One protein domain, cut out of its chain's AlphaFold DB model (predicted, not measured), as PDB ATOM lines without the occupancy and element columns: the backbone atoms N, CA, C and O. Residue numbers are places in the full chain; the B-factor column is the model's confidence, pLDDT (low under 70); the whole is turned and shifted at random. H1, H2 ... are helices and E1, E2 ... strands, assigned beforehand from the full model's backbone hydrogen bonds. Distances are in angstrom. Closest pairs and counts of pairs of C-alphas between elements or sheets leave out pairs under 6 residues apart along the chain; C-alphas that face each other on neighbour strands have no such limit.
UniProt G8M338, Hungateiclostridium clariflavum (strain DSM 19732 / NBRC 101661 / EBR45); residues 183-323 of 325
ATOM      1  N   ASP A 183     186.294 161.008 295.530       92.00
ATOM      2  CA  ASP A 183     185.514 161.897 294.667       92.00
ATOM      3  C   ASP A 183     186.168 163.271 294.504       92.00
ATOM      4  O   ASP A 183     186.258 163.773 293.380       92.00
ATOM      5  N   LYS A 184     186.722 163.844 295.579       94.81
ATOM      6  CA  LYS A 184     187.471 165.101 295.481       94.81
ATOM      7  C   LYS A 184     188.816 164.942 294.802       94.81
ATOM      8  O   LYS A 184     189.156 165.770 293.961       94.81
ATOM      9  N   THR A 185     189.546 163.862 295.060       96.81
ATOM     10  CA  THR A 185     190.799 163.587 294.351       96.81
ATOM     11  C   THR A 185     190.565 163.485 292.843       96.81
ATOM     12  O   THR A 185     191.335 164.062 292.072       96.81
ATOM     13  N   LYS A 186     189.473 162.854 292.393       95.88
ATOM     14  CA  LYS A 186     189.067 162.848 290.975       95.88
ATOM     15  C   LYS A 186     188.815 164.261 290.444       95.88
ATOM     16  O   LYS A 186     189.381 164.638 289.420       95.88
ATOM     17  N   GLU A 187     188.004 165.050 291.146       96.19
ATOM     18  CA  GLU A 187     187.639 166.413 290.737       96.19
ATOM     19  C   GLU A 187     188.876 167.311 290.555       96.19
ATOM     20  O   GLU A 187     189.063 167.925 289.499       96.19
ATOM     21  N   PHE A 188     189.770 167.331 291.546       98.00
ATOM     22  CA  PHE A 188     190.988 168.130 291.476       98.00
ATOM     23  C   PHE A 188     191.965 167.611 290.410       98.00
ATOM     24  O   PHE A 188     192.463 168.401 289.604       98.00
ATOM     25  N   THR A 189     192.244 166.304 290.347       98.31
ATOM     26  CA  THR A 189     193.207 165.761 289.365       98.31
ATOM     27  C   THR A 189     192.759 165.995 287.920       98.31
ATOM     28  O   THR A 189     193.584 166.359 287.078       98.31
ATOM     29  N   LEU A 190     191.457 165.889 287.628       98.00
ATOM     30  CA  LEU A 190     190.889 166.251 286.323       98.00
ATOM     31  C   LEU A 190     191.029 167.748 286.030       98.00
ATOM     32  O   LEU A 190     191.286 168.140 284.888       98.00
ATOM     33  N   LYS A 191     190.894 168.607 287.046       97.56
ATOM     34  CA  LYS A 191     191.129 170.044 286.890       97.56
ATOM     35  C   LYS A 191     192.578 170.335 286.506       97.56
ATOM     36  O   LYS A 191     192.787 171.057 285.535       97.56
ATOM     37  N   LEU A 192     193.558 169.751 287.202       98.25
ATOM     38  CA  LEU A 192     194.977 169.913 286.861       98.25
ATOM     39  C   LEU A 192     195.280 169.375 285.454       98.25
ATOM     40  O   LEU A 192     195.947 170.053 284.673       98.25
ATOM     41  N   ALA A 193     194.730 168.215 285.083       98.38
ATOM     42  CA  ALA A 193     194.868 167.676 283.730       98.38
ATOM     43  C   ALA A 193     194.416 168.681 282.655       98.38
ATOM     44  O   ALA A 193     195.087 168.845 281.644       98.38
ATOM     45  N   ASN A 194     193.324 169.411 282.892       97.19
ATOM     46  CA  ASN A 194     192.803 170.417 281.960       97.19
ATOM     47  C   ASN A 194     193.634 171.715 281.869       97.19
ATOM     48  O   ASN A 194     193.381 172.525 280.963       97.19
ATOM     49  N   GLN A 195     194.584 171.921 282.790       97.50
ATOM     50  CA  GLN A 195     195.544 173.036 282.796       97.50
ATOM     51  C   GLN A 195     196.905 172.660 282.195       97.50
ATOM     52  O   GLN A 195     197.707 173.537 281.869       97.50
ATOM     53  N   LEU A 196     197.175 171.366 282.025       98.31
ATOM     54  CA  LEU A 196     198.413 170.873 281.440       98.31
ATOM     55  C   LEU A 196     198.334 170.892 279.907       98.31
ATOM     56  O   LEU A 196     197.371 170.422 279.301       98.31
ATOM     57  N   SER A 197     199.374 171.423 279.268       98.19
ATOM     58  CA  SER A 197     199.473 171.510 277.811       98.19
ATOM     59  C   SER A 197     200.901 171.311 277.302       98.19
ATOM     60  O   SER A 197     201.888 171.666 277.944       98.19
ATOM     61  N   PHE A 198     200.997 170.742 276.111       97.94
ATOM     62  CA  PHE A 198     202.204 170.500 275.343       97.94
ATOM     63  C   PHE A 198     202.108 171.391 274.112       97.94
ATOM     64  O   PHE A 198     201.314 171.123 273.217       97.94
ATOM     65  N   ILE A 199     202.879 172.477 274.084       96.56
ATOM     66  CA  ILE A 199     202.779 173.521 273.055       96.56
ATOM     67  C   ILE A 199     204.076 173.659 272.261       96.56
ATOM     68  O   ILE A 199     205.166 173.423 272.792       96.56
ATOM     69  N   LYS A 200     203.961 174.054 270.991       93.69
ATOM     70  CA  LYS A 200     205.096 174.366 270.123       93.69
ATOM     71  C   LYS A 200     205.141 175.862 269.840       93.69
ATOM     72  O   LYS A 200     204.192 176.427 269.311       93.69
ATOM     73  N   GLU A 201     206.266 176.494 270.143       94.12
ATOM     74  CA  GLU A 201     206.473 177.922 269.906       94.12
ATOM     75  C   GLU A 201     207.874 178.159 269.355       94.12
ATOM     76  O   GLU A 201     208.850 177.617 269.874       94.12
ATOM     77  N   ASN A 202     207.993 178.965 268.297       91.81
ATOM     78  CA  ASN A 202     209.280 179.325 267.686       91.81
ATOM     79  C   ASN A 202     210.176 178.106 267.371       91.81
ATOM     80  O   ASN A 202     211.389 178.137 267.563       91.81
ATOM     81  N   GLY A 203     209.564 177.001 266.927       90.12
ATOM     82  CA  GLY A 203     210.258 175.751 266.595       90.12
ATOM     83  C   GLY A 203     210.671 174.887 267.793       90.12
ATOM     84  O   GLY A 203     211.209 173.802 267.584       90.12
ATOM     85  N   LYS A 204     210.394 175.323 269.026       93.62
ATOM     86  CA  LYS A 204     210.706 174.612 270.269       93.62
ATOM     87  C   LYS A 204     209.455 174.012 270.903       93.62
ATOM     88  O   LYS A 204     208.351 174.525 270.730       93.62
ATOM     89  N   TYR A 205     209.649 172.941 271.664       95.62
ATOM     90  CA  TYR A 205     208.590 172.220 272.365       95.62
ATOM     91  C   TYR A 205     208.585 172.594 273.844       95.62
ATOM     92  O   TYR A 205     209.636 172.625 274.485       95.62
ATOM     93  N   TYR A 206     207.404 172.855 274.394       97.44
ATOM     94  CA  TYR A 206     207.215 173.236 275.787       97.44
ATOM     95  C   TYR A 206     206.129 172.399 276.449       97.44
ATOM     96  O   TYR A 206     205.136 172.042 275.819       97.44
ATOM     97  N   ILE A 207     206.312 172.152 277.743       98.31
ATOM     98  CA  ILE A 207     205.289 171.658 278.660       98.31
ATOM     99  C   ILE A 207     204.883 172.843 279.534       98.31
ATOM    100  O   ILE A 207     205.737 173.428 280.210       98.31
ATOM    101  N   LYS A 208     203.609 173.223 279.505       98.38
ATOM    102  CA  LYS A 208     203.048 174.314 280.302       98.38
ATOM    103  C   LYS A 208     201.982 173.766 281.245       98.38
ATOM    104  O   LYS A 208     201.135 172.992 280.813       98.38
ATOM    105  N   CYS A 209     202.007 174.197 282.500       98.38
ATOM    106  CA  CYS A 209     200.975 173.875 283.477       98.38
ATOM    107  C   CYS A 209     200.755 175.050 284.424       98.38
ATOM    108  O   CYS A 209     201.725 175.686 284.844       98.38
ATOM    109  N   ASP A 210     199.496 175.277 284.779       97.69
ATOM    110  CA  ASP A 210     199.074 176.177 285.845       97.69
ATOM    111  C   ASP A 210     198.412 175.293 286.920       97.69
ATOM    112  O   ASP A 210     197.345 174.720 286.688       97.69
ATOM    113  N   TYR A 211     199.096 175.071 288.049       98.00
ATOM    114  CA  TYR A 211     198.600 174.202 289.118       98.00
ATOM    115  C   TYR A 211     197.399 174.857 289.804       98.00
ATOM    116  O   TYR A 211     197.535 175.988 290.272       98.00
ATOM    117  N   PRO A 212     196.248 174.165 289.905       97.00
ATOM    118  CA  PRO A 212     195.139 174.665 290.695       97.00
ATOM    119  C   PRO A 212     195.510 174.780 292.172       97.00
ATOM    120  O   PRO A 212     196.289 173.966 292.685       97.00
ATOM    121  N   GLU A 213     194.881 175.732 292.856       96.19
ATOM    122  CA  GLU A 213     194.878 175.778 294.315       96.19
ATOM    123  C   GLU A 213     194.335 174.455 294.879       96.19
ATOM    124  O   GLU A 213     193.389 173.871 294.343       96.19
ATOM    125  N   ILE A 214     194.933 173.982 295.973       96.44
ATOM    126  CA  ILE A 214     194.500 172.792 296.716       96.44
ATOM    127  C   ILE A 214     194.464 173.097 298.218       96.44
ATOM    128  O   ILE A 214     195.102 174.058 298.658       96.44
ATOM    129  N   PRO A 215     193.711 172.322 299.020       95.62
ATOM    130  CA  PRO A 215     193.649 172.541 300.458       95.62
ATOM    131  C   PRO A 215     195.009 172.374 301.143       95.62
ATOM    132  O   PRO A 215     195.861 171.608 300.696       95.62
ATOM    133  N   GLU A 216     195.198 173.087 302.255       92.44
ATOM    134  CA  GLU A 216     196.400 172.967 303.084       92.44
ATOM    135  C   GLU A 216     196.569 171.526 303.592       92.44
ATOM    136  O   GLU A 216     195.587 170.855 303.914       92.44
ATOM    137  N   GLY A 217     197.814 171.052 303.663       91.81
ATOM    138  CA  GLY A 217     198.137 169.676 304.062       91.81
ATOM    139  C   GLY A 217     198.142 168.662 302.914       91.81
ATOM    140  O   GLY A 217     198.429 167.488 303.158       91.81
ATOM    141  N   TYR A 218     197.876 169.114 301.686       95.50
ATOM    142  CA  TYR A 218     197.961 168.309 300.474       95.50
ATOM    143  C   TYR A 218     199.010 168.853 299.504       95.50
ATOM    144  O   TYR A 218     199.233 170.059 299.420       95.50
ATOM    145  N   GLU A 219     199.618 167.958 298.727       95.94
ATOM    146  CA  GLU A 219     200.586 168.298 297.685       95.94
ATOM    147  C   GLU A 219     200.234 167.636 296.351       95.94
ATOM    148  O   GLU A 219     199.794 166.485 296.287       95.94
ATOM    149  N   TRP A 220     200.495 168.349 295.254       97.31
ATOM    150  CA  TRP A 220     200.442 167.763 293.922       97.31
ATOM    151  C   TRP A 220     201.617 166.818 293.678       97.31
ATOM    152  O   TRP A 220     202.781 167.146 293.924       97.31
ATOM    153  N   SER A 221     201.322 165.688 293.043       96.31
ATOM    154  CA  SER A 221     202.318 164.828 292.417       96.31
ATOM    155  C   SER A 221     202.001 164.693 290.930       96.31
ATOM    156  O   SER A 221     200.989 164.104 290.542       96.31
ATOM    157  N   LEU A 222     202.867 165.284 290.097       98.19
ATOM    158  CA  LEU A 222     202.787 165.261 288.637       98.19
ATOM    159  C   LEU A 222     204.019 164.564 288.054       98.19
ATOM    160  O   LEU A 222     205.153 165.033 288.190       98.19
ATOM    161  N   GLY A 223     203.782 163.455 287.358       98.19
ATOM    162  CA  GLY A 223     204.785 162.748 286.575       98.19
ATOM    163  C   GLY A 223     204.411 162.737 285.102       98.19
ATOM    164  O   GLY A 223     203.318 162.315 284.743       98.19
ATOM    165  N   ILE A 224     205.330 163.154 284.235       98.69
ATOM    166  CA  ILE A 224     205.160 163.110 282.780       98.69
ATOM    167  C   ILE A 224     206.293 162.272 282.200       98.69
ATOM    168  O   ILE A 224     207.465 162.572 282.414       98.69
ATOM    169  N   ARG A 225     205.962 161.234 281.438       98.38
ATOM    170  CA  ARG A 225     206.909 160.422 280.672       98.38
ATOM    171  C   ARG A 225     206.599 160.553 279.190       98.38
ATOM    172  O   ARG A 225     205.460 160.362 278.768       98.38
ATOM    173  N   ILE A 226     207.624 160.851 278.403       98.00
ATOM    174  CA  ILE A 226     207.546 160.913 276.944       98.00
ATOM    175  C   ILE A 226     208.391 159.768 276.403       98.00
ATOM    176  O   ILE A 226     209.606 159.752 276.602       98.00
ATOM    177  N   PHE A 227     207.741 158.795 275.772       97.75
ATOM    178  CA  PHE A 227     208.377 157.593 275.246       97.75
ATOM    179  C   PHE A 227     208.734 157.772 273.777       97.75
ATOM    180  O   PHE A 227     207.910 158.207 272.972       97.75
ATOM    181  N   ASN A 228     209.946 157.369 273.425       96.62
ATOM    182  CA  ASN A 228     210.433 157.291 272.060       96.62
ATOM    183  C   ASN A 228     210.060 155.940 271.425       96.62
ATOM    184  O   ASN A 228     209.796 154.948 272.109       96.62
ATOM    185  N   LYS A 229     210.072 155.882 270.091       95.88
ATOM    186  CA  LYS A 229     209.829 154.657 269.311       95.88
ATOM    187  C   LYS A 229     210.916 153.595 269.497       95.88
ATOM    188  O   LYS A 229     210.637 152.420 269.290       95.88
ATOM    189  N   ASP A 230     212.116 153.992 269.919       95.06
ATOM    190  CA  ASP A 230     213.220 153.083 270.256       95.06
ATOM    191  C   ASP A 230     213.092 152.448 271.657       95.06
ATOM    192  O   ASP A 230     213.941 151.655 272.057       95.06
ATOM    193  N   GLY A 231     212.034 152.784 272.405       93.31
ATOM    194  CA  GLY A 231     211.770 152.276 273.752       93.31
ATOM    195  C   GLY A 231     212.379 153.110 274.884       93.31
ATOM    196  O   GLY A 231     212.007 152.906 276.040       93.31
ATOM    197  N   SER A 232     213.257 154.072 274.586       95.81
ATOM    198  CA  SER A 232     213.748 155.028 275.583       95.81
ATOM    199  C   SER A 232     212.652 156.020 275.996       95.81
ATOM    200  O   SER A 232     211.639 156.180 275.313       95.81
ATOM    201  N   TYR A 233     212.829 156.698 277.131       96.69
ATOM    202  CA  TYR A 233     211.904 157.742 277.566       96.69
ATOM    203  C   TYR A 233     212.618 158.864 278.313       96.69
ATOM    204  O   TYR A 233     213.687 158.664 278.889       96.69
ATOM    205  N   ILE A 234     211.987 160.037 278.338       97.62
ATOM    206  CA  ILE A 234     212.381 161.162 279.185       97.62
ATOM    207  C   ILE A 234     211.261 161.487 280.174       97.62
ATOM    208  O   ILE A 234     210.082 161.501 279.814       97.62
ATOM    209  N   GLY A 235     211.625 161.686 281.442       97.81
ATOM    210  CA  GLY A 235     210.687 161.909 282.539       97.81
ATOM    211  C   GLY A 235     210.806 163.310 283.132       97.81
ATOM    212  O   GLY A 235     211.882 163.679 283.600       97.81
ATOM    213  N   TYR A 236     209.695 164.043 283.181       98.50
ATOM    214  CA  TYR A 236     209.559 165.331 283.857       98.50
ATOM    215  C   TYR A 236     208.774 165.141 285.155       98.50
ATOM    216  O   TYR A 236     207.659 164.623 285.134       98.50
ATOM    217  N   ASN A 237     209.376 165.508 286.283       97.56
ATOM    218  CA  ASN A 237     208.752 165.464 287.608       97.56
ATOM    219  C   ASN A 237     209.559 166.329 288.602       97.56
ATOM    220  O   ASN A 237     210.675 166.745 288.272       97.56
ATOM    221  N   PRO A 238     209.043 166.601 289.811       94.62
ATOM    222  CA  PRO A 238     209.712 167.489 290.764       94.62
ATOM    223  C   PRO A 238     211.036 166.992 291.353       94.62
ATOM    224  O   PRO A 238     211.846 167.806 291.797       94.62
ATOM    225  N   ILE A 239     211.277 165.680 291.349       94.19
ATOM    226  CA  ILE A 239     212.428 165.053 292.023       94.19
ATOM    227  C   ILE A 239     213.476 164.494 291.050       94.19
ATOM    228  O   ILE A 239     214.484 163.925 291.475       94.19
ATOM    229  N   THR A 240     213.254 164.628 289.740       95.69
ATOM    230  CA  THR A 240     214.171 164.112 288.721       95.69
ATOM    231  C   THR A 240     215.530 164.793 288.815       95.69
ATOM    232  O   THR A 240     215.633 166.008 288.969       95.69
ATOM    233  N   ARG A 241     216.593 163.998 288.670       95.62
ATOM    234  CA  ARG A 241     217.976 164.494 288.612       95.62
ATOM    235  C   ARG A 241     218.431 164.804 287.187       95.62
ATOM    236  O   ARG A 241     219.562 165.237 286.996       95.62
ATOM    237  N   VAL A 242     217.578 164.568 286.185       96.38
ATOM    238  CA  VAL A 242     217.911 164.829 284.780       96.38
ATOM    239  C   VAL A 242     217.850 166.337 284.512       96.38
ATOM    240  O   VAL A 242     216.772 166.934 284.639       96.38
ATOM    241  N   PRO A 243     218.967 166.976 284.107       95.50
ATOM    242  CA  PRO A 243     218.986 168.407 283.829       95.50
ATOM    243  C   PRO A 243     217.934 168.808 282.788       95.50
ATOM    244  O   PRO A 243     217.741 168.137 281.768       95.50
ATOM    245  N   GLY A 244     217.227 169.905 283.065       94.25
ATOM    246  CA  GLY A 244     216.149 170.419 282.214       94.25
ATOM    247  C   GLY A 244     214.800 169.704 282.355       94.25
ATOM    248  O   GLY A 244     213.829 170.168 281.767       94.25
ATOM    249  N   CYS A 245     214.700 168.631 283.149       97.38
ATOM    250  CA  CYS A 245     213.448 167.877 283.309       97.38
ATOM    251  C   CYS A 245     212.709 168.147 284.626       97.38
ATOM    252  O   CYS A 245     211.569 167.718 284.790       97.38
ATOM    253  N   GLN A 246     213.326 168.869 285.561       97.62
ATOM    254  CA  GLN A 246     212.680 169.223 286.820       97.62
ATOM    255  C   GLN A 246     211.577 170.271 286.600       97.62
ATOM    256  O   GLN A 246     211.811 171.313 285.969       97.62
ATOM    257  N   ILE A 247     210.388 169.991 287.132       97.62
ATOM    258  CA  ILE A 247     209.198 170.861 287.127       97.62
ATOM    259  C   ILE A 247     208.784 171.181 288.575       97.62
ATOM    260  O   ILE A 247     209.076 170.381 289.459       97.62
ATOM    261  N   PRO A 248     208.157 172.337 288.861       96.62
ATOM    262  CA  PRO A 248     207.730 172.666 290.222       96.62
ATOM    263  C   PRO A 248     206.558 171.785 290.682       96.62
ATOM    264  O   PRO A 248     205.917 171.132 289.857       96.62
ATOM    265  N   LYS A 249     206.285 171.787 291.994       94.00
ATOM    266  CA  LYS A 249     205.127 171.116 292.620       94.00
ATOM    267  C   LYS A 249     203.868 171.994 292.695       94.00
ATOM    268  O   LYS A 249     202.788 171.482 292.939       94.00
ATOM    269  N   GLU A 250     204.009 173.300 292.498       95.12
ATOM    270  CA  GLU A 250     202.943 174.290 292.667       95.12
ATOM    271  C   GLU A 250     203.174 175.510 291.760       95.12
ATOM    272  O   GLU A 250     204.200 175.608 291.075       95.12
ATOM    273  N   GLY A 251     202.214 176.437 291.750       95.94
ATOM    274  CA  GLY A 251     202.262 177.659 290.950       95.94
ATOM    275  C   GLY A 251     202.097 177.388 289.453       95.94
ATOM    276  O   GLY A 251     201.250 176.605 289.037       95.94
ATOM    277  N   SER A 252     202.926 178.020 288.629       97.62
ATOM    278  CA  SER A 252     202.866 177.887 287.171       97.62
ATOM    279  C   SER A 252     204.240 177.606 286.588       97.62
ATOM    280  O   SER A 252     205.256 178.112 287.070       97.62
ATOM    281  N   PHE A 253     204.289 176.843 285.496       98.12
ATOM    282  CA  PHE A 253     205.525 176.661 284.747       98.12
ATOM    283  C   PHE A 253     205.318 176.578 283.243       98.12
ATOM    284  O   PHE A 253     204.302 176.107 282.740       98.12
ATOM    285  N   LYS A 254     206.372 176.968 282.523       97.75
ATOM    286  CA  LYS A 254     206.581 176.682 281.107       97.75
ATOM    287  C   LYS A 254     207.993 176.131 280.937       97.75
ATOM    288  O   LYS A 254     208.975 176.858 281.060       97.75
ATOM    289  N   LYS A 255     208.099 174.823 280.723       97.62
ATOM    290  CA  LYS A 255     209.362 174.081 280.657       97.62
ATOM    291  C   LYS A 255     209.676 173.725 279.212       97.62
ATOM    292  O   LYS A 255     208.882 173.046 278.572       97.62
ATOM    293  N   GLU A 256     210.824 174.162 278.704       97.06
ATOM    294  CA  GLU A 256     211.310 173.708 277.396       97.06
ATOM    295  C   GLU A 256     211.645 172.212 277.464       97.06
ATOM    296  O   GLU A 256     212.423 171.774 278.313       97.06
ATOM    297  N   ALA A 257     211.064 171.424 276.565       95.94
ATOM    298  CA  ALA A 257     211.309 169.998 276.449       95.94
ATOM    299  C   ALA A 257     212.597 169.746 275.645       95.94
ATOM    300  O   ALA A 257     212.567 169.202 274.547       95.94
ATOM    301  N   THR A 258     213.744 170.168 276.183       94.06
ATOM    302  CA  THR A 258     215.045 170.217 275.474       94.06
ATOM    303  C   THR A 258     215.544 168.871 274.940       94.06
ATOM    304  O   THR A 258     216.338 168.830 273.999       94.06
ATOM    305  N   HIS A 259     215.073 167.761 275.513       92.62
ATOM    306  CA  HIS A 259     215.380 166.398 275.064       92.62
ATOM    307  C   HIS A 259     214.545 165.964 273.849       92.62
ATOM    308  O   HIS A 259     214.861 164.969 273.200       92.62
ATOM    309  N   ILE A 260     213.507 166.727 273.500       90.75
ATOM    310  CA  ILE A 260     212.622 166.476 272.365       90.75
ATOM    311  C   ILE A 260     213.092 167.321 271.180       90.75
ATOM    312  O   ILE A 260     212.820 168.515 271.089       90.75
ATOM    313  N   LYS A 261     213.817 166.689 270.251       82.50
ATOM    314  CA  LYS A 261     214.315 167.351 269.029       82.50
ATOM    315  C   LYS A 261     213.386 167.170 267.831       82.50
ATOM    316  O   LYS A 261     213.288 168.055 266.988       82.50
ATOM    317  N   ASN A 262     212.721 166.018 267.740       85.94
ATOM    318  CA  ASN A 262     211.863 165.665 266.616       85.94
ATOM    319  C   ASN A 262     210.694 164.784 267.079       85.94
ATOM    320  O   ASN A 262     210.911 163.708 267.636       85.94
ATOM    321  N   LEU A 263     209.464 165.223 266.801       90.62
ATOM    322  CA  LEU A 263     208.246 164.490 267.151       90.62
ATOM    323  C   LEU A 263     208.110 163.154 266.426       90.62
ATOM    324  O   LEU A 263     207.469 162.255 266.955       90.62
ATOM    325  N   SER A 264     208.748 162.974 265.261       91.69
ATOM    326  CA  SER A 264     208.690 161.699 264.534       91.69
ATOM    327  C   SER A 264     209.248 160.524 265.338       91.69
ATOM    328  O   SER A 264     208.905 159.375 265.049       91.69
ATOM    329  N   ASN A 265     210.104 160.807 266.325       93.38
ATOM    330  CA  ASN A 265     210.729 159.812 267.189       93.38
ATOM    331  C   ASN A 265     209.884 159.499 268.421       93.38
ATOM    332  O   ASN A 265     210.130 158.489 269.075       93.38
ATOM    333  N   ILE A 266     208.899 160.337 268.733       96.19
ATOM    334  CA  ILE A 266     208.041 160.159 269.895       96.19
ATOM    335  C   ILE A 266     206.952 159.142 269.544       96.19
ATOM    336  O   ILE A 266     206.354 159.178 268.468       96.19
ATOM    337  N   ARG A 267     206.732 158.194 270.454       97.00
ATOM    338  CA  ARG A 267     205.680 157.182 270.366       97.00
ATOM    339  C   ARG A 267     204.437 157.655 271.103       97.00
ATOM    340  O   ARG A 267     203.378 157.802 270.501       97.00
ATOM    341  N   ASN A 268     204.573 157.904 272.402       97.94
ATOM    342  CA  ASN A 268     203.445 158.232 273.261       97.94
ATOM    343  C   ASN A 268     203.854 159.073 274.472       97.94
ATOM    344  O   ASN A 268     205.012 159.090 274.892       97.94
ATOM    345  N   PHE A 269     202.856 159.711 275.064       98.12
ATOM    346  CA  PHE A 269     202.925 160.394 276.346       98.12
ATOM    347  C   PHE A 269     202.211 159.548 277.390       98.12
ATOM    348  O   PHE A 269     201.185 158.937 277.096       98.12
ATOM    349  N   SER A 270     202.753 159.524 278.601       98.44
ATOM    350  CA  SER A 270     202.132 158.934 279.781       98.44
ATOM    351  C   SER A 270     202.247 159.929 280.926       98.44
ATOM    352  O   SER A 270     203.348 160.358 281.267       98.44
ATOM    353  N   ILE A 271     201.112 160.336 281.480       98.75
ATOM    354  CA  ILE A 271     201.029 161.339 282.539       98.75
ATOM    355  C   ILE A 271     200.314 160.700 283.721       98.75
ATOM    356  O   ILE A 271     199.280 160.061 283.535       98.75
ATOM    357  N   SER A 272     200.854 160.887 284.917       98.38
ATOM    358  CA  SER A 272     200.247 160.451 286.173       98.38
ATOM    359  C   SER A 272     200.101 161.654 287.092       98.38
ATOM    360  O   SER A 272     201.059 162.407 287.291       98.38
ATOM    361  N   ILE A 273     198.897 161.832 287.628       98.50
ATOM    362  CA  ILE A 273     198.525 162.942 288.501       98.50
ATOM    363  C   ILE A 273     197.881 162.376 289.762       98.50
ATOM    364  O   ILE A 273     196.951 161.575 289.682       98.50
ATOM    365  N   SER A 274     198.355 162.811 290.921       97.25
ATOM    366  CA  SER A 274     197.774 162.466 292.221       97.25
ATOM    367  C   SER A 274     197.865 163.647 293.180       97.25
ATOM    368  O   SER A 274     198.622 164.593 292.942       97.25
ATOM    369  N   ILE A 275     197.061 163.586 294.237       96.56
ATOM    370  CA  ILE A 275     197.129 164.496 295.377       96.56
ATOM    371  C   ILE A 275     197.497 163.656 296.581       96.56
ATOM    372  O   ILE A 275     196.752 162.738 296.929       96.56
ATOM    373  N   ASN A 276     198.625 163.991 297.184       93.81
ATOM    374  CA  ASN A 276     199.165 163.267 298.315       93.81
ATOM    375  C   ASN A 276     198.917 164.060 299.598       93.81
ATOM    376  O   ASN A 276     198.945 165.291 299.586       93.81
ATOM    377  N   ASP A 277     198.657 163.360 300.696       90.62
ATOM    378  CA  ASP A 277     198.611 163.953 302.029       90.62
ATOM    379  C   ASP A 277     200.024 164.110 302.629       90.62
ATOM    380  O   ASP A 277     201.040 163.753 302.026       90.62
ATOM    381  N   SER A 278     200.096 164.611 303.864       82.50
ATOM    382  CA  SER A 278     201.351 164.751 304.625       82.50
ATOM    383  C   SER A 278     202.175 163.463 304.812       82.50
ATOM    384  O   SER A 278     203.339 163.541 305.208       82.50
ATOM    385  N   LYS A 279     201.597 162.280 304.563       84.69
ATOM    386  CA  LYS A 279     202.259 160.970 304.671       84.69
ATOM    387  C   LYS A 279     202.623 160.386 303.305       84.69
ATOM    388  O   LYS A 279     203.050 159.235 303.247       84.69
ATOM    389  N   ASP A 280     202.485 161.175 302.241       80.31
ATOM    390  CA  ASP A 280     202.668 160.758 300.851       80.31
ATOM    391  C   ASP A 280     201.662 159.670 300.405       80.31
ATOM    392  O   ASP A 280     201.946 158.880 299.505       80.31
ATOM    393  N   ASP A 281     200.481 159.619 301.038       87.12
ATOM    394  CA  ASP A 281     199.390 158.701 300.693       87.12
ATOM    395  C   ASP A 281     198.317 159.407 299.845       87.12
ATOM    396  O   ASP A 281     198.105 160.615 299.953       87.12
ATOM    397  N   ASN A 282     197.615 158.652 298.998       91.00
ATOM    398  CA  ASN A 282     196.536 159.161 298.153       91.00
ATOM    399  C   ASN A 282     195.396 158.151 297.994       91.00
ATOM    400  O   ASN A 282     195.521 156.956 298.255       91.00
ATOM    401  N   THR A 283     194.241 158.640 297.546       92.56
ATOM    402  CA  THR A 283     193.057 157.800 297.309       92.56
ATOM    403  C   THR A 283     192.950 157.297 295.869       92.56
ATOM    404  O   THR A 283     192.121 156.429 295.579       92.56
ATOM    405  N   GLY A 284     193.819 157.761 294.970       95.69
ATOM    406  CA  GLY A 284     193.917 157.284 293.597       95.69
ATOM    407  C   GLY A 284     194.757 158.184 292.696       95.69
ATOM    408  O   GLY A 284     195.185 159.276 293.074       95.69
ATOM    409  N   ILE A 285     194.979 157.703 291.473       97.44
ATOM    410  CA  ILE A 285     195.848 158.331 290.477       97.44
ATOM    411  C   ILE A 285     195.078 158.493 289.169       97.44
ATOM    412  O   ILE A 285     194.557 157.523 288.615       97.44
ATOM    413  N   LEU A 286     195.060 159.711 288.633       98.62
ATOM    414  CA  LEU A 286     194.611 159.969 287.273       98.62
ATOM    415  C   LEU A 286     195.764 159.694 286.307       98.62
ATOM    416  O   LEU A 286     196.810 160.340 286.370       98.62
ATOM    417  N   ASN A 287     195.564 158.750 285.397       98.56
ATOM    418  CA  ASN A 287     196.521 158.403 284.361       98.56
ATOM    419  C   ASN A 287     195.995 158.831 282.988       98.56
ATOM    420  O   ASN A 287     194.831 158.608 282.654       98.56
ATOM    421  N   ILE A 288     196.870 159.423 282.180       98.75
ATOM    422  CA  ILE A 288     196.587 159.843 280.807       98.75
ATOM    423  C   ILE A 288     197.608 159.182 279.890       98.75
ATOM    424  O   ILE A 288     198.816 159.298 280.111       98.75
ATOM    425  N   LEU A 289     197.125 158.529 278.839       98.56
ATOM    426  CA  LEU A 289     197.939 157.981 277.761       98.56
ATOM    427  C   LEU A 289     197.528 158.621 276.441       98.56
ATOM    428  O   LEU A 289     196.339 158.776 276.160       98.56
ATOM    429  N   TYR A 290     198.511 158.972 275.619       98.12
ATOM    430  CA  TYR A 290     198.271 159.508 274.284       98.12
ATOM    431  C   TYR A 290     199.373 159.066 273.322       98.12
ATOM    432  O   TYR A 290     200.527 159.466 273.486       98.12
ATOM    433  N   TYR A 291     199.042 158.241 272.330       97.31
ATOM    434  CA  TYR A 291     199.944 157.915 271.226       97.31
ATOM    435  C   TYR A 291     199.847 158.968 270.122       97.31
ATOM    436  O   TYR A 291     198.755 159.358 269.711       97.31
ATOM    437  N   LEU A 292     200.997 159.412 269.606       93.06
ATOM    438  CA  LEU A 292     201.045 160.456 268.573       93.06
ATOM    439  C   LEU A 292     200.498 160.011 267.219       93.06
ATOM    440  O   LEU A 292     200.043 160.848 266.446       93.06
ATOM    441  N   ASP A 293     200.545 158.714 266.924       93.00
ATOM    442  CA  ASP A 293     199.935 158.150 265.717       93.00
ATOM    443  C   ASP A 293     198.404 158.016 265.832       93.00
ATOM    444  O   ASP A 293     197.752 157.610 264.872       93.00
ATOM    445  N   GLY A 294     197.825 158.366 266.987       91.81
ATOM    446  CA  GLY A 294     196.393 158.285 267.253       91.81
ATOM    447  C   GLY A 294     195.868 156.866 267.476       91.81
ATOM    448  O   GLY A 294     194.654 156.703 267.582       91.81
ATOM    449  N   SER A 295     196.744 155.858 267.558       95.56
ATOM    450  CA  SER A 295     196.359 154.450 267.738       95.56
ATOM    451  C   SER A 295     195.639 154.191 269.058       95.56
ATOM    452  O   SER A 295     194.701 153.398 269.108       95.56
ATOM    453  N   GLU A 296     196.049 154.879 270.121       97.31
ATOM    454  CA  GLU A 296     195.460 154.733 271.442       97.31
ATOM    455  C   GLU A 296     195.545 156.045 272.228       97.31
ATOM    456  O   GLU A 296     196.537 156.781 272.192       97.31
ATOM    457  N   LYS A 297     194.482 156.329 272.976       97.75
ATOM    458  CA  LYS A 297     194.462 157.377 273.988       97.75
ATOM    459  C   LYS A 297     193.443 157.036 275.058       97.75
ATOM    460  O   LYS A 297     192.385 156.487 274.748       97.75
ATOM    461  N   TRP A 298     193.730 157.408 276.293       98.31
ATOM    462  CA  TRP A 298     192.760 157.292 277.366       98.31
ATOM    463  C   TRP A 298     193.086 158.206 278.536       98.31
ATOM    464  O   TRP A 298     194.229 158.610 278.737       98.31
ATOM    465  N   VAL A 299     192.047 158.518 279.305       98.56
ATOM    466  CA  VAL A 299     192.143 159.129 280.628       98.56
ATOM    467  C   VAL A 299     191.400 158.224 281.591       98.56
ATOM    468  O   VAL A 299     190.203 157.992 281.415       98.56
ATOM    469  N   ILE A 300     192.109 157.685 282.577       98.00
ATOM    470  CA  ILE A 300     191.568 156.717 283.528       98.00
ATOM    471  C   ILE A 300     191.999 157.121 284.930       98.00
ATOM    472  O   ILE A 300     193.189 157.278 285.200       98.00
ATOM    473  N   PHE A 301     191.034 157.265 285.828       97.81
ATOM    474  CA  PHE A 301     191.303 157.351 287.251       97.81
ATOM    475  C   PHE A 301     191.335 155.948 287.847       97.81
ATOM    476  O   PHE A 301     190.384 155.179 287.696       97.81
ATOM    477  N   VAL A 302     192.433 155.623 288.523       96.44
ATOM    478  CA  VAL A 302     192.655 154.332 289.174       96.44
ATOM    479  C   VAL A 302     192.653 154.555 290.686       96.44
ATOM    480  O   VAL A 302     193.594 155.163 291.205       96.44
ATOM    481  N   PRO A 303     191.614 154.097 291.407       93.81
ATOM    482  CA  PRO A 303     191.577 154.158 292.863       93.81
ATOM    483  C   PRO A 303     192.717 153.360 293.500       93.81
ATOM    484  O   PRO A 303     193.092 152.298 293.003       93.81
ATOM    485  N   TYR A 304     193.229 153.826 294.639       88.94
ATOM    486  CA  TYR A 304     194.265 153.094 295.377       88.94
ATOM    487  C   TYR A 304     193.739 151.761 295.940       88.94
ATOM    488  O   TYR A 304     194.433 150.745 295.964       88.94
ATOM    489  N   ILE A 305     192.478 151.747 296.376       84.25
ATOM    490  CA  ILE A 305     191.815 150.543 296.879       84.25
ATOM    491  C   ILE A 305     191.242 149.770 295.686       84.25
ATOM    492  O   ILE A 305     190.259 150.193 295.081       84.25
ATOM    493  N   SER A 306     191.813 148.596 295.402       77.62
ATOM    494  CA  SER A 306     191.477 147.743 294.247       77.62
ATOM    495  C   SER A 306     190.037 147.211 294.210       77.62
ATOM    496  O   SER A 306     189.612 146.660 293.197       77.62
ATOM    497  N   LEU A 307     189.276 147.362 295.300       82.00
ATOM    498  CA  LEU A 307     187.843 147.048 295.342       82.00
ATOM    499  C   LEU A 307     187.004 148.033 294.516       82.00
ATOM    500  O   LEU A 307     185.926 147.667 294.045       82.00
ATOM    501  N   TYR A 308     187.478 149.268 294.345       81.31
ATOM    502  CA  TYR A 308     186.820 150.247 293.490       81.31
ATOM    503  C   TYR A 308     187.263 150.059 292.042       81.31
ATOM    504  O   TYR A 308     188.423 149.770 291.751       81.31
ATOM    505  N   ARG A 309     186.313 150.210 291.116       87.94
ATOM    506  CA  ARG A 309     186.595 150.113 289.682       87.94
ATOM    507  C   ARG A 309     187.288 151.378 289.196       87.94
ATOM    508  O   ARG A 309     187.027 152.465 289.702       87.94
ATOM    509  N   GLU A 310     188.124 151.220 288.179       93.56
ATOM    510  CA  GLU A 310     188.649 152.354 287.429       93.56
ATOM    511  C   GLU A 310     187.518 153.151 286.758       93.56
ATOM    512  O   GLU A 310     186.519 152.587 286.299       93.56
ATOM    513  N   GLU A 311     187.688 154.468 286.683       95.06
ATOM    514  CA  GLU A 311     186.737 155.383 286.051       95.06
ATOM    515  C   GLU A 311     187.368 156.002 284.804       95.06
ATOM    516  O   GLU A 311     188.474 156.544 284.848       95.06
ATOM    517  N   LYS A 312     186.668 155.915 283.668       96.62
ATOM    518  CA  LYS A 312     187.155 156.404 282.373       96.62
ATOM    519  C   LYS A 312     186.604 157.797 282.088       96.62
ATOM    520  O   LYS A 312     185.397 158.007 282.123       96.62
ATOM    521  N   TYR A 313     187.493 158.713 281.719       97.00
ATOM    522  CA  TYR A 313     187.174 160.098 281.354       97.00
ATOM    523  C   TYR A 313     187.564 160.446 279.915       97.00
ATOM    524  O   TYR A 313     187.406 161.591 279.499       97.00
ATOM    525  N   THR A 314     188.059 159.470 279.148       96.25
ATOM    526  CA  THR A 314     188.575 159.648 277.781       96.25
ATOM    527  C   THR A 314     187.647 160.455 276.874       96.25
ATOM    528  O   THR A 314     188.121 161.347 276.176       96.25
ATOM    529  N   ASP A 315     186.343 160.174 276.899       93.94
ATOM    530  CA  ASP A 315     185.374 160.791 275.980       93.94
ATOM    531  C   ASP A 315     185.082 162.261 276.313       93.94
ATOM    532  O   ASP A 315     184.722 163.038 275.432       93.94
ATOM    533  N   ASN A 316     185.301 162.659 277.569       91.81
ATOM    534  CA  ASN A 316     185.077 164.021 278.057       91.81
ATOM    535  C   ASN A 316     186.370 164.849 278.115       91.81
ATOM    536  O   ASN A 316     186.350 165.990 278.577       91.81
ATOM    537  N   PHE A 317     187.500 164.283 277.683       96.81
ATOM    538  CA  PHE A 317     188.804 164.924 277.777       96.81
ATOM    539  C   PHE A 317     189.242 165.553 276.449       96.81
ATOM    540  O   PHE A 317     189.299 164.891 275.408       96.81
ATOM    541  N   ASP A 318     189.623 166.832 276.479       96.38
ATOM    542  CA  ASP A 318     190.097 167.547 275.293       96.38
ATOM    543  C   ASP A 318     191.600 167.321 275.055       96.38
ATOM    544  O   ASP A 318     192.465 168.135 275.391       96.38
ATOM    545  N   PHE A 319     191.912 166.193 274.415       96.81
ATOM    546  CA  PHE A 319     193.280 165.864 274.009       96.81
ATOM    547  C   PHE A 319     193.891 166.885 273.043       96.81
ATOM    548  O   PHE A 319     195.107 167.042 273.049       96.81
ATOM    549  N   LYS A 320     193.090 167.580 272.221       94.94
ATOM    550  CA  LYS A 320     193.610 168.571 271.263       94.94
ATOM    551  C   LYS A 320     194.064 169.836 271.980       94.94
ATOM    552  O   LYS A 320     195.063 170.435 271.594       94.94
ATOM    553  N   LYS A 321     193.356 170.226 273.041       95.88
ATOM    554  CA  LYS A 321     193.775 171.322 273.918       95.88
ATOM    555  C   LYS A 321     195.063 170.979 274.664       95.88
ATOM    556  O   LYS A 321     195.939 171.835 274.770       95.88
ATOM    557  N   MET A 322     195.189 169.751 275.171       97.88
ATOM    558  CA  MET A 322     196.396 169.313 275.874       97.88
ATOM    559  C   MET A 322     197.589 169.155 274.924       97.88
ATOM    560  O   MET A 322     198.647 169.709 275.192       97.88
ATOM    561  N   PHE A 323     197.453 168.412 273.827       96.38
ATOM    562  CA  PHE A 323     198.556 168.085 272.923       96.38
ATOM    563  C   PHE A 323     198.493 168.938 271.652       96.38
ATOM    564  O   PHE A 323     197.822 168.589 270.686       96.38
TER     565      PHE A 323
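What this domain is: This is residues 183 to 323 of the 325 residues of a protein of Hungateiclostridium clariflavum (strain DSM 19732 / NBRC 101661 / EBR45) (UniProt G8M338). A strongly twisted sheet of five strands, E4 E3 E6 E7 E8, makes a wall with no named element over one of its faces; over the other face lie the helix H1, slantwise over E6 and E7, and a small second sheet, E1 E2 E5, only partly and loosely face to face with the first. The short helix H2 sits beside E1, and the links 237 to 251, at the E4 side, and 304 to 318, at the E8 side, run from the large sheet to the parts over it. The printed part has 141 residues, with two named helices and eight named strands in the order H1 E1 E2 E3 E4 E5 E6 E7 E8 H2; both sheets are antiparallel, and the class is mixed, helices and strands. The whole is compact, with a radius of gyration of the C-alphas of 15.0 A, and rounded, with spans of 40 by 30 by 25 A.

How they stand to each other: The large sheet runs, strand beside strand, E4 (233 to 236), E3 (218 to 228), E6 (266 to 277), E7 (284 to 291), E8 (297 to 303); its strands' lines turn by 57 degrees from edge to edge. E3 and E6 are antiparallel at 168 degrees, with N 223 and O 272 within hydrogen-bond range at 2.9 A. E4, an edge strand, forms a hairpin with E3, where N 236 and O 224 are 2.8 A apart. E6, E7 and E8 form a meander, each strand the antiparallel neighbour of the one before; N 271 and O 288 are 2.9 A apart, N 287 and O 300 2.8 A. Residues 300 to 301 of E8 also pair, antiparallel, with residues 311 to 312. H1, residues 183 to 193, is on one face of this sheet, making two layers, helix over strands. Its height over the sheet is 8.2 A, and on the local plane its line and that of E6 stand at 40 degrees, slantwise to the strands. The closest C-alphas of H1 and E6 are those of Thr 189 and Ile 273, 6.1 A apart. The small sheet runs E1 (197 to 201), E2 (204 to 210), E5 (252 to 256) and is strongly twisted too. E1 and E2 form a hairpin, with N 199 and O 206 2.9 A apart; in E2 and E5, N 207 and O 255 are 2.8 A apart. E2 and E6 are apart, and so are E3 and E5. H1 is only just not on the small sheet, with 4 pairs of C-alphas within 10 A. H2, residues 319 to 322, stands at the small sheet's level, with a height of 1.5 A, and only grazes the large sheet with residue 319. The closest C-alphas of E1 and H2 are those of Ser 197 and Met 322, 4.2 A apart. In H1 every O i to N i+4 pair is within hydrogen-bond range; H2 is too short for such a pair.

Where its parts are: H1 begins at C-alpha 183, (185.514, 161.897, 294.667), and measures 15.5 A. E1 has 5 residues, E2 spans 19.5 A, E3 32.9 A, and E4 has 4 residues. E5 spans 13.6 A. E6, the longest strand, spans 33.7 A from C-alpha 266 at (208.041, 160.159, 269.895) to C-alpha 277. E7 spans 23.2 A and E8 19.4 A. H2 ends at C-alpha 322, (196.396, 169.313, 275.874).

The domain as a whole: The two C-alphas farthest apart are those of Asn 202 and Leu 307, 47.6 A. The printed part has no cut. The links E4 to E5 and E8 to H2 are long, with 15 residues each. The mean pLDDT of the printed part is 95.1, and no printed residue is under 70.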